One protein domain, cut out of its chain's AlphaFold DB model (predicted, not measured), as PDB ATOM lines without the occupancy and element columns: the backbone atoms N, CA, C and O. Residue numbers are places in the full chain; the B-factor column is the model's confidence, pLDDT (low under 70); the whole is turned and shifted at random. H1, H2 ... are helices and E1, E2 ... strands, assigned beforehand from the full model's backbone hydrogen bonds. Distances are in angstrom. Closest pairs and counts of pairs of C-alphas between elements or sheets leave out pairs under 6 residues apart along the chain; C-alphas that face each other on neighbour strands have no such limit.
ATOM      1  N   SER A  19     208.771 197.359 161.488       95.06
ATOM      2  CA  SER A  19     209.139 197.161 160.082       95.06
ATOM      3  C   SER A  19     210.448 196.383 159.963       95.06
ATOM      4  O   SER A  19     210.564 195.469 159.140       95.06
ATOM      5  N   ARG A  20     211.430 196.691 160.817       96.06
ATOM      6  CA  ARG A  20     212.690 195.945 160.901       96.06
ATOM      7  C   ARG A  20     212.471 194.507 161.362       96.06
ATOM      8  O   ARG A  20     213.087 193.607 160.790       96.06
ATOM      9  N   MET A  21     211.586 194.268 162.331       95.81
ATOM     10  CA  MET A  21     211.252 192.906 162.761       95.81
ATOM     11  C   MET A  21     210.561 192.099 161.657       95.81
ATOM     12  O   MET A  21     210.969 190.967 161.401       95.81
ATOM     13  N   ARG A  22     209.600 192.687 160.933       96.88
ATOM     14  CA  ARG A  22     208.962 192.021 159.785       96.88
ATOM     15  C   ARG A  22     209.982 191.641 158.711       96.88
ATOM     16  O   ARG A  22     209.945 190.532 158.183       96.88
ATOM     17  N   ARG A  23     210.936 192.532 158.413       97.38
ATOM     18  CA  ARG A  23     212.041 192.234 157.485       97.38
ATOM     19  C   ARG A  23     212.922 191.092 157.987       97.38
ATOM     20  O   ARG A  23     213.264 190.211 157.206       97.38
ATOM     21  N   ALA A  24     213.255 191.078 159.277       96.94
ATOM     22  CA  ALA A  24     214.026 189.992 159.876       96.94
ATOM     23  C   ALA A  24     213.289 188.643 159.792       96.94
ATOM     24  O   ALA A  24     213.909 187.636 159.460       96.94
ATOM     25  N   ALA A  25     211.967 188.618 159.998       97.06
ATOM     26  CA  ALA A  25     211.155 187.416 159.795       97.06
ATOM     27  C   ALA A  25     211.204 186.924 158.336       97.06
ATOM     28  O   ALA A  25     211.332 185.724 158.091       97.06
ATOM     29  N   GLY A  26     211.187 187.841 157.363       97.44
ATOM     30  CA  GLY A  26     211.381 187.504 155.949       97.44
ATOM     31  C   GLY A  26     212.748 186.865 155.672       97.44
ATOM     32  O   GLY A  26     212.831 185.848 154.981       97.44
ATOM     33  N   GLU A  27     213.819 187.395 156.268       97.81
ATOM     34  CA  GLU A  27     215.158 186.801 156.156       97.81
ATOM     35  C   GLU A  27     215.243 185.416 156.810       97.81
ATOM     36  O   GLU A  27     215.889 184.529 156.251       97.81
ATOM     37  N   LEU A  28     214.545 185.184 157.929       96.69
ATOM     38  CA  LEU A  28     214.435 183.847 158.522       96.69
ATOM     39  C   LEU A  28     213.785 182.860 157.545       96.69
ATOM     40  O   LEU A  28     214.311 181.768 157.338       96.69
ATOM     41  N   PHE A  29     212.686 183.245 156.892       97.31
ATOM     42  CA  PHE A  29     212.017 182.402 155.893       97.31
ATOM     43  C   PHE A  29     212.920 182.128 154.686       97.31
ATOM     44  O   PHE A  29     212.949 181.008 154.166       97.31
ATOM     45  N   ARG A  30     213.702 183.124 154.256       96.25
ATOM     46  CA  ARG A  30     214.679 182.966 153.172       96.25
ATOM     47  C   ARG A  30     215.783 181.977 153.553       96.25
ATOM     48  O   ARG A  30     216.114 181.105 152.744       96.25
ATOM     49  N   ALA A  31     216.326 182.108 154.763       96.88
ATOM     50  CA  ALA A  31     217.436 181.309 155.275       96.88
ATOM     51  C   ALA A  31     217.037 179.871 155.644       96.88
ATOM     52  O   ALA A  31     217.860 178.964 155.527       96.88
ATOM     53  N   HIS A  32     215.785 179.642 156.053       97.44
ATOM     54  CA  HIS A  32     215.330 178.359 156.589       97.44
ATOM     55  C   HIS A  32     214.175 177.768 155.760       97.44
ATOM     56  O   HIS A  32     213.012 178.101 155.990       97.44
ATOM     57  N   PRO A  33     214.458 176.830 154.830       96.00
ATOM     58  CA  PRO A  33     213.444 176.197 153.979       96.00
ATOM     59  C   PRO A  33     212.284 175.565 154.754       96.00
ATOM     60  O   PRO A  33     211.146 175.644 154.304       96.00
ATOM     61  N   VAL A  34     212.552 175.013 155.943       95.69
ATOM     62  CA  VAL A  34     211.525 174.385 156.786       95.69
ATOM     63  C   VAL A  34     210.390 175.346 157.156       95.69
ATOM     64  O   VAL A  34     209.237 174.926 157.191       95.69
ATOM     65  N   LEU A  35     210.679 176.642 157.334       96.44
ATOM     66  CA  LEU A  35     209.670 177.656 157.665       96.44
ATOM     67  C   LEU A  35     208.741 177.976 156.489       96.44
ATOM     68  O   LEU A  35     207.737 178.644 156.683       96.44
ATOM     69  N   ARG A  36     209.056 177.505 155.278       97.75
ATOM     70  CA  ARG A  36     208.236 177.667 154.069       97.75
ATOM     71  C   ARG A  36     207.465 176.395 153.714       97.75
ATOM     72  O   ARG A  36     206.856 176.334 152.654       97.75
ATOM     73  N   SER A  37     207.512 175.368 154.558       97.31
ATOM     74  CA  SER A  37     206.937 174.063 154.228       97.31
ATOM     75  C   SER A  37     205.411 174.108 154.168       97.31
ATOM     76  O   SER A  37     204.774 174.777 154.980       97.31
ATOM     77  N   ALA A  38     204.849 173.349 153.234       97.25
ATOM     78  CA  ALA A  38     203.462 172.907 153.198       97.25
ATOM     79  C   ALA A  38     203.432 171.377 153.126       97.25
ATOM     80  O   ALA A  38     204.301 170.756 152.511       97.25
ATOM     81  N   TYR A  39     202.415 170.773 153.719       95.62
ATOM     82  CA  TYR A  39     202.233 169.333 153.807       95.62
ATOM     83  C   TYR A  39     200.949 168.965 153.078       95.62
ATOM     84  O   TYR A  39     199.845 169.243 153.544       95.62
ATOM     85  N   VAL A  40     201.099 168.349 151.910       96.06
ATOM     86  CA  VAL A  40     199.980 167.969 151.042       96.06
ATOM     87  C   VAL A  40     200.034 166.477 150.747       96.06
ATOM     88  O   VAL A  40     201.015 165.796 151.050       96.06
ATOM     89  N   ARG A  41     198.961 165.951 150.164       96.38
ATOM     90  CA  ARG A  41     198.928 164.589 149.634       96.38
ATOM     91  C   ARG A  41     198.822 164.638 148.120       96.38
ATOM     92  O   ARG A  41     198.128 165.496 147.578       96.38
ATOM     93  N   THR A  42     199.516 163.731 147.451       94.12
ATOM     94  CA  THR A  42     199.356 163.477 146.017       94.12
ATOM     95  C   THR A  42     197.984 162.856 145.724       94.12
ATOM     96  O   THR A  42     197.245 162.492 146.641       94.12
ATOM     97  N   ALA A  43     197.627 162.717 144.442       93.62
ATOM     98  CA  ALA A  43     196.339 162.147 144.028       93.62
ATOM     99  C   ALA A  43     196.133 160.692 144.500       93.62
ATOM    100  O   ALA A  43     195.010 160.285 144.773       93.62
ATOM    101  N   ASP A  44     197.217 159.930 144.635       95.19
ATOM    102  CA  ASP A  44     197.263 158.571 145.186       95.19
ATOM    103  C   ASP A  44     197.413 158.534 146.722       95.19
ATOM    104  O   ASP A  44     197.471 157.462 147.321       95.19
ATOM    105  N   GLY A  45     197.423 159.693 147.390       94.88
ATOM    106  CA  GLY A  45     197.371 159.814 148.849       94.88
ATOM    107  C   GLY A  45     198.726 159.867 149.562       94.88
ATOM    108  O   GLY A  45     198.752 160.011 150.793       94.88
ATOM    109  N   THR A  46     199.847 159.801 148.838       96.25
ATOM    110  CA  THR A  46     201.202 159.878 149.403       96.25
ATOM    111  C   THR A  46     201.458 161.253 150.030       96.25
ATOM    112  O   THR A  46     201.258 162.273 149.367       96.25
ATOM    113  N   PRO A  47     201.893 161.329 151.303       95.62
ATOM    114  CA  PRO A  47     202.230 162.600 151.930       95.62
ATOM    115  C   PRO A  47     203.534 163.148 151.345       95.62
ATOM    116  O   PRO A  47     204.547 162.449 151.302       95.62
ATOM    117  N   VAL A  48     203.521 164.412 150.937       96.69
ATOM    118  CA  VAL A  48     204.694 165.115 150.417       96.69
ATOM    119  C   VAL A  48     204.837 166.474 151.087       96.69
ATOM    120  O   VAL A  48     203.853 167.120 151.453       96.69
ATOM    121  N   THR A  49     206.085 166.907 151.253       97.44
ATOM    122  CA  THR A  49     206.403 168.253 151.739       97.44
ATOM    123  C   THR A  49     206.789 169.121 150.553       97.44
ATOM    124  O   THR A  49     207.717 168.794 149.816       97.44
ATOM    125  N   VAL A  50     206.075 170.225 150.372       97.38
ATOM    126  CA  VAL A  50     206.346 171.222 149.338       97.38
ATOM    127  C   VAL A  50     207.013 172.417 149.996       97.38
ATOM    128  O   VAL A  50     206.535 172.915 151.011       97.38
ATOM    129  N   VAL A  51     208.112 172.890 149.413       97.88
ATOM    130  CA  VAL A  51     208.845 174.057 149.910       97.88
ATOM    131  C   VAL A  51     208.962 175.077 148.779       97.88
ATOM    132  O   VAL A  51     209.834 174.936 147.918       97.88
ATOM    133  N   PRO A  52     208.081 176.091 148.731       96.75
ATOM    134  CA  PRO A  52     208.169 177.143 147.735       96.75
ATOM    135  C   PRO A  52     209.462 177.958 147.891       96.75
ATOM    136  O   PRO A  52     209.977 178.113 149.005       96.75
ATOM    137  N   PRO A  53     209.974 178.543 146.795       96.00
ATOM    138  CA  PRO A  53     211.183 179.358 146.839       96.00
ATOM    139  C   PRO A  53     210.992 180.640 147.656       96.00
ATOM    140  O   PRO A  53     211.949 181.145 148.238       96.00
ATOM    141  N   VAL A  54     209.769 181.166 147.733       95.62
ATOM    142  CA  VAL A  54     209.435 182.381 148.482       95.62
ATOM    143  C   VAL A  54     208.086 182.184 149.164       95.62
ATOM    144  O   VAL A  54     207.134 181.727 148.536       95.62
ATOM    145  N   VAL A  55     208.029 182.529 150.447       97.19
ATOM    146  CA  VAL A  55     206.802 182.654 151.241       97.19
ATOM    147  C   VAL A  55     206.986 183.898 152.098       97.19
ATOM    148  O   VAL A  55     208.045 184.067 152.709       97.19
ATOM    149  N   GLU A  56     205.992 184.777 152.112       94.62
ATOM    150  CA  GLU A  56     205.997 185.934 153.001       94.62
ATOM    151  C   GLU A  56     205.513 185.521 154.397       94.62
ATOM    152  O   GLU A  56     204.568 184.737 154.496       94.62
ATOM    153  N   PRO A  57     206.130 186.027 155.479       94.75
ATOM    154  CA  PRO A  57     205.624 185.799 156.826       94.75
ATOM    155  C   PRO A  57     204.202 186.342 156.978       94.75
ATOM    156  O   PRO A  57     203.945 187.498 156.632       94.75
ATOM    157  N   ASP A  58     203.310 185.541 157.562       96.31
ATOM    158  CA  ASP A  58     202.005 186.021 158.011       96.31
ATOM    159  C   ASP A  58     202.218 186.944 159.217       96.31
ATOM    160  O   ASP A  58     202.562 186.495 160.315       96.31
ATOM    161  N   TRP A  59     202.128 188.250 158.968       97.25
ATOM    162  CA  TRP A  59     202.468 189.297 159.920       97.25
ATOM    163  C   TRP A  59     201.286 190.231 160.138       97.25
ATOM    164  O   TRP A  59     200.831 190.905 159.211       97.25
ATOM    165  N   GLN A  60     200.876 190.359 161.394       97.19
ATOM    166  CA  GLN A  60     199.860 191.299 161.837       97.19
ATOM    167  C   GLN A  60     200.455 192.296 162.835       97.19
ATOM    168  O   GLN A  60     201.266 191.942 163.690       97.19
ATOM    169  N   THR A  61     200.009 193.548 162.752       96.94
ATOM    170  CA  THR A  61     200.274 194.568 163.769       96.94
ATOM    171  C   THR A  61     198.958 194.990 164.406       96.94
ATOM    172  O   THR A  61     197.977 195.225 163.701       96.94
ATOM    173  N   VAL A  62     198.937 195.064 165.734       97.62
ATOM    174  CA  VAL A  62     197.795 195.509 166.533       97.62
ATOM    175  C   VAL A  62     198.251 196.671 167.403       97.62
ATOM    176  O   VAL A  62     199.214 196.543 168.146       97.62
ATOM    177  N   ASP A  63     197.565 197.803 167.317       96.44
ATOM    178  CA  ASP A  63     197.878 198.971 168.136       96.44
ATOM    179  C   ASP A  63     196.882 199.081 169.295       96.44
ATOM    180  O   ASP A  63     195.681 199.253 169.078       96.44
ATOM    181  N   LEU A  64     197.384 198.940 170.522       97.19
ATOM    182  CA  LEU A  64     196.645 199.154 171.766       97.19
ATOM    183  C   LEU A  64     197.200 200.358 172.542       97.19
ATOM    184  O   LEU A  64     196.793 200.579 173.679       97.19
ATOM    185  N   SER A  65     198.097 201.155 171.956       95.62
ATOM    186  CA  SER A  65     198.770 202.264 172.644       95.62
ATOM    187  C   SER A  65     197.831 203.407 173.039       95.62
ATOM    188  O   SER A  65     198.142 204.185 173.937       95.62
ATOM    189  N   SER A  66     196.663 203.500 172.397       96.31
ATOM    190  CA  SER A  66     195.688 204.571 172.618       96.31
ATOM    191  C   SER A  66     194.581 204.232 173.626       96.31
ATOM    192  O   SER A  66     193.657 205.030 173.784       96.31
ATOM    193  N   VAL A  67     194.600 203.049 174.248       97.06
ATOM    194  CA  VAL A  67     193.615 202.656 175.276       97.06
ATOM    195  C   VAL A  67     194.258 202.621 176.662       97.06
ATOM    196  O   VAL A  67     195.477 202.661 176.788       97.06
ATOM    197  N   ASP A  68     193.449 202.563 177.718       97.62
ATOM    198  CA  ASP A  68     193.971 202.406 179.075       97.62
ATOM    199  C   ASP A  68     194.592 201.013 179.290       97.62
ATOM    200  O   ASP A  68     194.186 200.032 178.660       97.62
ATOM    201  N   ASP A  69     195.539 200.918 180.229       95.94
ATOM    202  CA  ASP A  69     196.295 199.692 180.522       95.94
ATOM    203  C   ASP A  69     195.405 198.475 180.791       95.94
ATOM    204  O   ASP A  69     195.705 197.359 180.359       95.94
ATOM    205  N   ARG A  70     194.282 198.669 181.492       97.25
ATOM    206  CA  ARG A  70     193.380 197.567 181.837       97.25
ATOM    207  C   ARG A  70     192.695 197.022 180.589       97.25
ATOM    208  O   ARG A  70     192.626 195.805 180.408       97.25
ATOM    209  N   THR A  71     192.210 197.914 179.732       98.00
ATOM    210  CA  THR A  71     191.611 197.554 178.444       98.00
ATOM    211  C   THR A  71     192.639 196.912 177.513       98.00
ATOM    212  O   THR A  71     192.330 195.889 176.898       98.00
ATOM    213  N   ALA A  72     193.859 197.457 177.430       97.81
ATOM    214  CA  ALA A  72     194.942 196.885 176.629       97.81
ATOM    215  C   ALA A  72     195.263 195.451 177.069       97.81
ATOM    216  O   ALA A  72     195.301 194.545 176.237       97.81
ATOM    217  N   GLN A  73     195.400 195.217 178.377       97.19
ATOM    218  CA  GLN A  73     195.710 193.894 178.913       97.19
ATOM    219  C   GLN A  73     194.607 192.866 178.624       97.19
ATOM    220  O   GLN A  73     194.910 191.723 178.279       97.19
ATOM    221  N   SER A  74     193.333 193.262 178.732       98.06
ATOM    222  CA  SER A  74     192.208 192.387 178.373       98.06
ATOM    223  C   SER A  74     192.251 192.019 176.891       98.06
ATOM    224  O   SER A  74     192.202 190.842 176.549       98.06
ATOM    225  N   ARG A  75     192.422 193.013 176.009       98.19
ATOM    226  CA  ARG A  75     192.476 192.787 174.558       98.19
ATOM    227  C   ARG A  75     193.677 191.944 174.141       98.19
ATOM    228  O   ARG A  75     193.544 191.119 173.245       98.19
ATOM    229  N   LEU A  76     194.829 192.122 174.790       97.94
ATOM    230  CA  LEU A  76     196.009 191.290 174.562       97.94
ATOM    231  C   LEU A  76     195.738 189.825 174.938       97.94
ATOM    232  O   LEU A  76     196.119 188.924 174.191       97.94
ATOM    233  N   ALA A  77     195.066 189.578 176.067       97.75
ATOM    234  CA  ALA A  77     194.704 188.229 176.494       97.75
ATOM    235  C   ALA A  77     193.707 187.564 175.530       97.75
ATOM    236  O   ALA A  77     193.903 186.404 175.156       97.75
ATOM    237  N   ASP A  78     192.691 188.307 175.084       98.00
ATOM    238  CA  ASP A  78     191.710 187.835 174.103       98.00
ATOM    239  C   ASP A  78     192.397 187.487 172.776       98.00
ATOM    240  O   ASP A  78     192.282 186.362 172.288       98.00
ATOM    241  N   LEU A  79     193.222 188.403 172.255       97.94
ATOM    242  CA  LEU A  79     194.015 188.205 171.042       97.94
ATOM    243  C   LEU A  79     194.924 186.974 171.153       97.94
ATOM    244  O   LEU A  79     194.966 186.143 170.245       97.94
ATOM    245  N   ALA A  80     195.637 186.811 172.269       96.81
ATOM    246  CA  ALA A  80     196.485 185.645 172.495       96.81
ATOM    247  C   ALA A  80     195.675 184.336 172.488       96.81
ATOM    248  O   ALA A  80     196.126 183.340 171.909       96.81
ATOM    249  N   GLY A  81     194.480 184.336 173.088       96.19
ATOM    250  CA  GLY A  81     193.552 183.205 173.091       96.19
ATOM    251  C   GLY A  81     193.014 182.861 171.697       96.19
ATOM    252  O   GLY A  81     193.013 181.688 171.300       96.19
ATOM    253  N   GLU A  82     192.621 183.868 170.920       95.69
ATOM    254  CA  GLU A  82     192.190 183.711 169.526       95.69
ATOM    255  C   GLU A  82     193.308 183.121 168.659       95.69
ATOM    256  O   GLU A  82     193.105 182.129 167.950       95.69
ATOM    257  N   GLN A  83     194.529 183.654 168.767       95.38
ATOM    258  CA  GLN A  83     195.674 183.159 168.000       95.38
ATOM    259  C   GLN A  83     196.009 181.703 168.336       95.38
ATOM    260  O   GLN A  83     196.293 180.923 167.423       95.38
ATOM    261  N   ARG A  84     195.916 181.323 169.618       93.06
ATOM    262  CA  ARG A  84     196.166 179.958 170.108       93.06
ATOM    263  C   ARG A  84     195.142 178.938 169.615       93.06
ATOM    264  O   ARG A  84     195.456 177.756 169.482       93.06
ATOM    265  N   THR A  85     193.897 179.363 169.420       93.50
ATOM    266  CA  THR A  85     192.794 178.474 169.023       93.50
ATOM    267  C   THR A  85     192.601 178.413 167.512       93.50
ATOM    268  O   THR A  85     192.109 177.403 167.002       93.50
ATOM    269  N   THR A  86     193.057 179.436 166.792       92.75
ATOM    270  CA  THR A  86     193.111 179.452 165.330       92.75
ATOM    271  C   THR A  86     194.096 178.395 164.833       92.75
ATOM    272  O   THR A  86     195.288 178.439 165.147       92.75
ATOM    273  N   ARG A  87     193.598 177.424 164.061       92.00
ATOM    274  CA  ARG A  87     194.408 176.332 163.502       92.00
ATOM    275  C   ARG A  87     195.175 176.782 162.265       92.00
ATOM    276  O   ARG A  87     194.684 177.596 161.489       92.00
ATOM    277  N   PHE A  88     196.345 176.187 162.055       94.06
ATOM    278  CA  PHE A  88     197.045 176.284 160.781       94.06
ATOM    279  C   PHE A  88     196.454 175.293 159.779       94.06
ATOM    280  O   PHE A  88     196.234 174.127 160.104       94.06
ATOM    281  N   ASP A  89     196.233 175.752 158.552       93.50
ATOM    282  CA  ASP A  89     196.053 174.861 157.412       93.50
ATOM    283  C   ASP A  89     197.439 174.414 156.939       93.50
ATOM    284  O   ASP A  89     198.176 175.191 156.337       93.50
ATOM    285  N   LEU A  90     197.808 173.167 157.233       93.88
ATOM    286  CA  LEU A  90     199.126 172.631 156.888       93.88
ATOM    287  C   LEU A  90     199.333 172.465 155.379       93.88
ATOM    288  O   LEU A  90     200.475 172.317 154.951       93.88
ATOM    289  N   ALA A  91     198.273 172.526 154.566       95.06
ATOM    290  CA  ALA A  91     198.402 172.562 153.113       95.06
ATOM    291  C   ALA A  91     198.855 173.942 152.600       95.06
ATOM    292  O   ALA A  91     199.278 174.060 151.448       95.06
ATOM    293  N   ARG A  92     198.798 174.985 153.442       95.75
ATOM    294  CA  ARG A  92     199.312 176.321 153.127       95.75
ATOM    295  C   ARG A  92     200.776 176.457 153.568       95.75
ATOM    296  O   ARG A  92     201.093 176.136 154.714       95.75
ATOM    297  N   PRO A  93     201.672 176.941 152.688       96.69
ATOM    298  CA  PRO A  93     203.069 177.171 153.036       96.69
ATOM    299  C   PRO A  93     203.237 178.152 154.193       96.69
ATOM    300  O   PRO A  93     202.548 179.166 154.253       96.69
ATOM    301  N   GLY A  94     204.210 177.872 155.054       96.12
ATOM    302  CA  GLY A  94     204.584 178.756 156.154       96.12
ATOM    303  C   GLY A  94     203.561 178.809 157.283       96.12
ATOM    304  O   GLY A  94     202.995 179.870 157.532       96.12
ATOM    305  N   PRO A  95     203.346 177.697 158.016       95.25
ATOM    306  CA  PRO A  95     202.419 177.632 159.144       95.25
ATOM    307  C   PRO A  95     202.998 178.325 160.395       95.25
ATOM    308  O   PRO A  95     203.148 177.718 161.452       95.25
ATOM    309  N   ILE A  96     203.362 179.602 160.266       95.44
ATOM    310  CA  ILE A  96     203.880 180.463 161.331       95.44
ATOM    311  C   ILE A  96     203.201 181.823 161.206       95.44
ATOM    312  O   ILE A  96     203.158 182.400 160.123       95.44
ATOM    313  N   ARG A  97     202.698 182.332 162.332       96.12
ATOM    314  CA  ARG A  97     202.061 183.645 162.453       96.12
ATOM    315  C   ARG A  97     202.857 184.525 163.401       96.12
ATOM    316  O   ARG A  97     203.270 184.067 164.464       96.12
ATOM    317  N   PHE A  98     203.016 185.787 163.027       97.38
ATOM    318  CA  PHE A  98     203.620 186.826 163.848       97.38
ATOM    319  C   PHE A  98     202.574 187.892 164.147       97.38
ATOM    320  O   PHE A  98     201.912 188.393 163.240       97.38
ATOM    321  N   VAL A  99     202.450 188.262 165.418       97.75
ATOM    322  CA  VAL A  99     201.570 189.347 165.851       97.75
ATOM    323  C   VAL A  99     202.395 190.289 166.710       97.75
ATOM    324  O   VAL A  99     202.843 189.904 167.786       97.75
ATOM    325  N   ALA A 100     202.634 191.498 166.211       97.31
ATOM    326  CA  ALA A 100     203.258 192.571 166.974       97.31
ATOM    327  C   ALA A 100     202.161 193.445 167.577       97.31
ATOM    328  O   ALA A 100     201.294 193.927 166.844       97.31
TER     329      ALA A 100
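Overview. This is residues 19 to 100 of the 108 residues of the protein "Condensation domain-containing protein" of Streptomyces sp. SID10244 (UniProt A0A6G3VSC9). A thin, loosely built slab has two parallel strands, E3 and E4, side by side in its middle, with helix H1 along one side of them and the longer helix H3 along the other. The hairpin of E1 and E2 reaches out at one end of the slab, and the short helix H2 lies between H1 and that hairpin. The printed part has 82 residues, with three named helices and four named strands in the order H1, H2, E1, E2, E3, H3, E4; the class is mixed, helices and strands. The whole is loose, with a radius of gyration of the C-alphas of 16.4 A, and only just flat, spanning 55 by 27 by 12 A.

Arrangement. H1, residues 19 to 31, and H2, residues 33 to 36, only just touch, and only at the corner by their tight link, with 3 pairs of C-alphas within 8 A; the closest are those of Phe 29 and Leu 35, 5.6 A apart. E1, residues 38 to 41, and E2, residues 47 to 50, form an antiparallel hairpin at 145 degrees, with N 38 and O 50 at 2.8 A and N 40 and O 48 at 3.1 A, within hydrogen-bond range. H2 and E2 are near each other, with 5 pairs of C-alphas within 10 A. E3, residues 58 to 63, and E4, residues 97 to 100, are parallel neighbours at 23 degrees, with N 60 and O 98 at 2.9 A. H3, residues 69 to 85, completes with them a strand-helix-strand unit, two parallel neighbour strands with a helix between them along the chain, and its crossover is right-handed. H1 and E4 are near each other, with 6 pairs of C-alphas within 10 A, and so are H3 and E4, with 5. The closest C-alphas of H1 and E3 are those of Arg 22 and Trp 59, 7.0 A apart. H1 and H3 are apart, as are E2 and E3. In H1 and H3 every O i to N i+4 pair is within hydrogen-bond range; H2 is too short for such a pair.

Along the chain. H1 begins at C-alpha 19, (209.139, 197.161, 160.082), and is 18.5 A long. H2 measures 5.4 A, E1 10.1 A and E2 9.9 A. E3 is 16.9 A long, from C-alpha 58 at (202.005, 186.021, 158.011). H3 is 24.4 A long, and E4, 10.1 A, ends at C-alpha 100, (203.258, 192.571, 166.974).

Size, cuts and confidence. The C-alphas of Asp 44 and Asp 68, the two farthest apart, are 55.5 A from each other. The printed part has no cut. The link from H3 to E4, with 11 residues, is long. The mean pLDDT of the printed part is 96.3, and no printed residue is under 70.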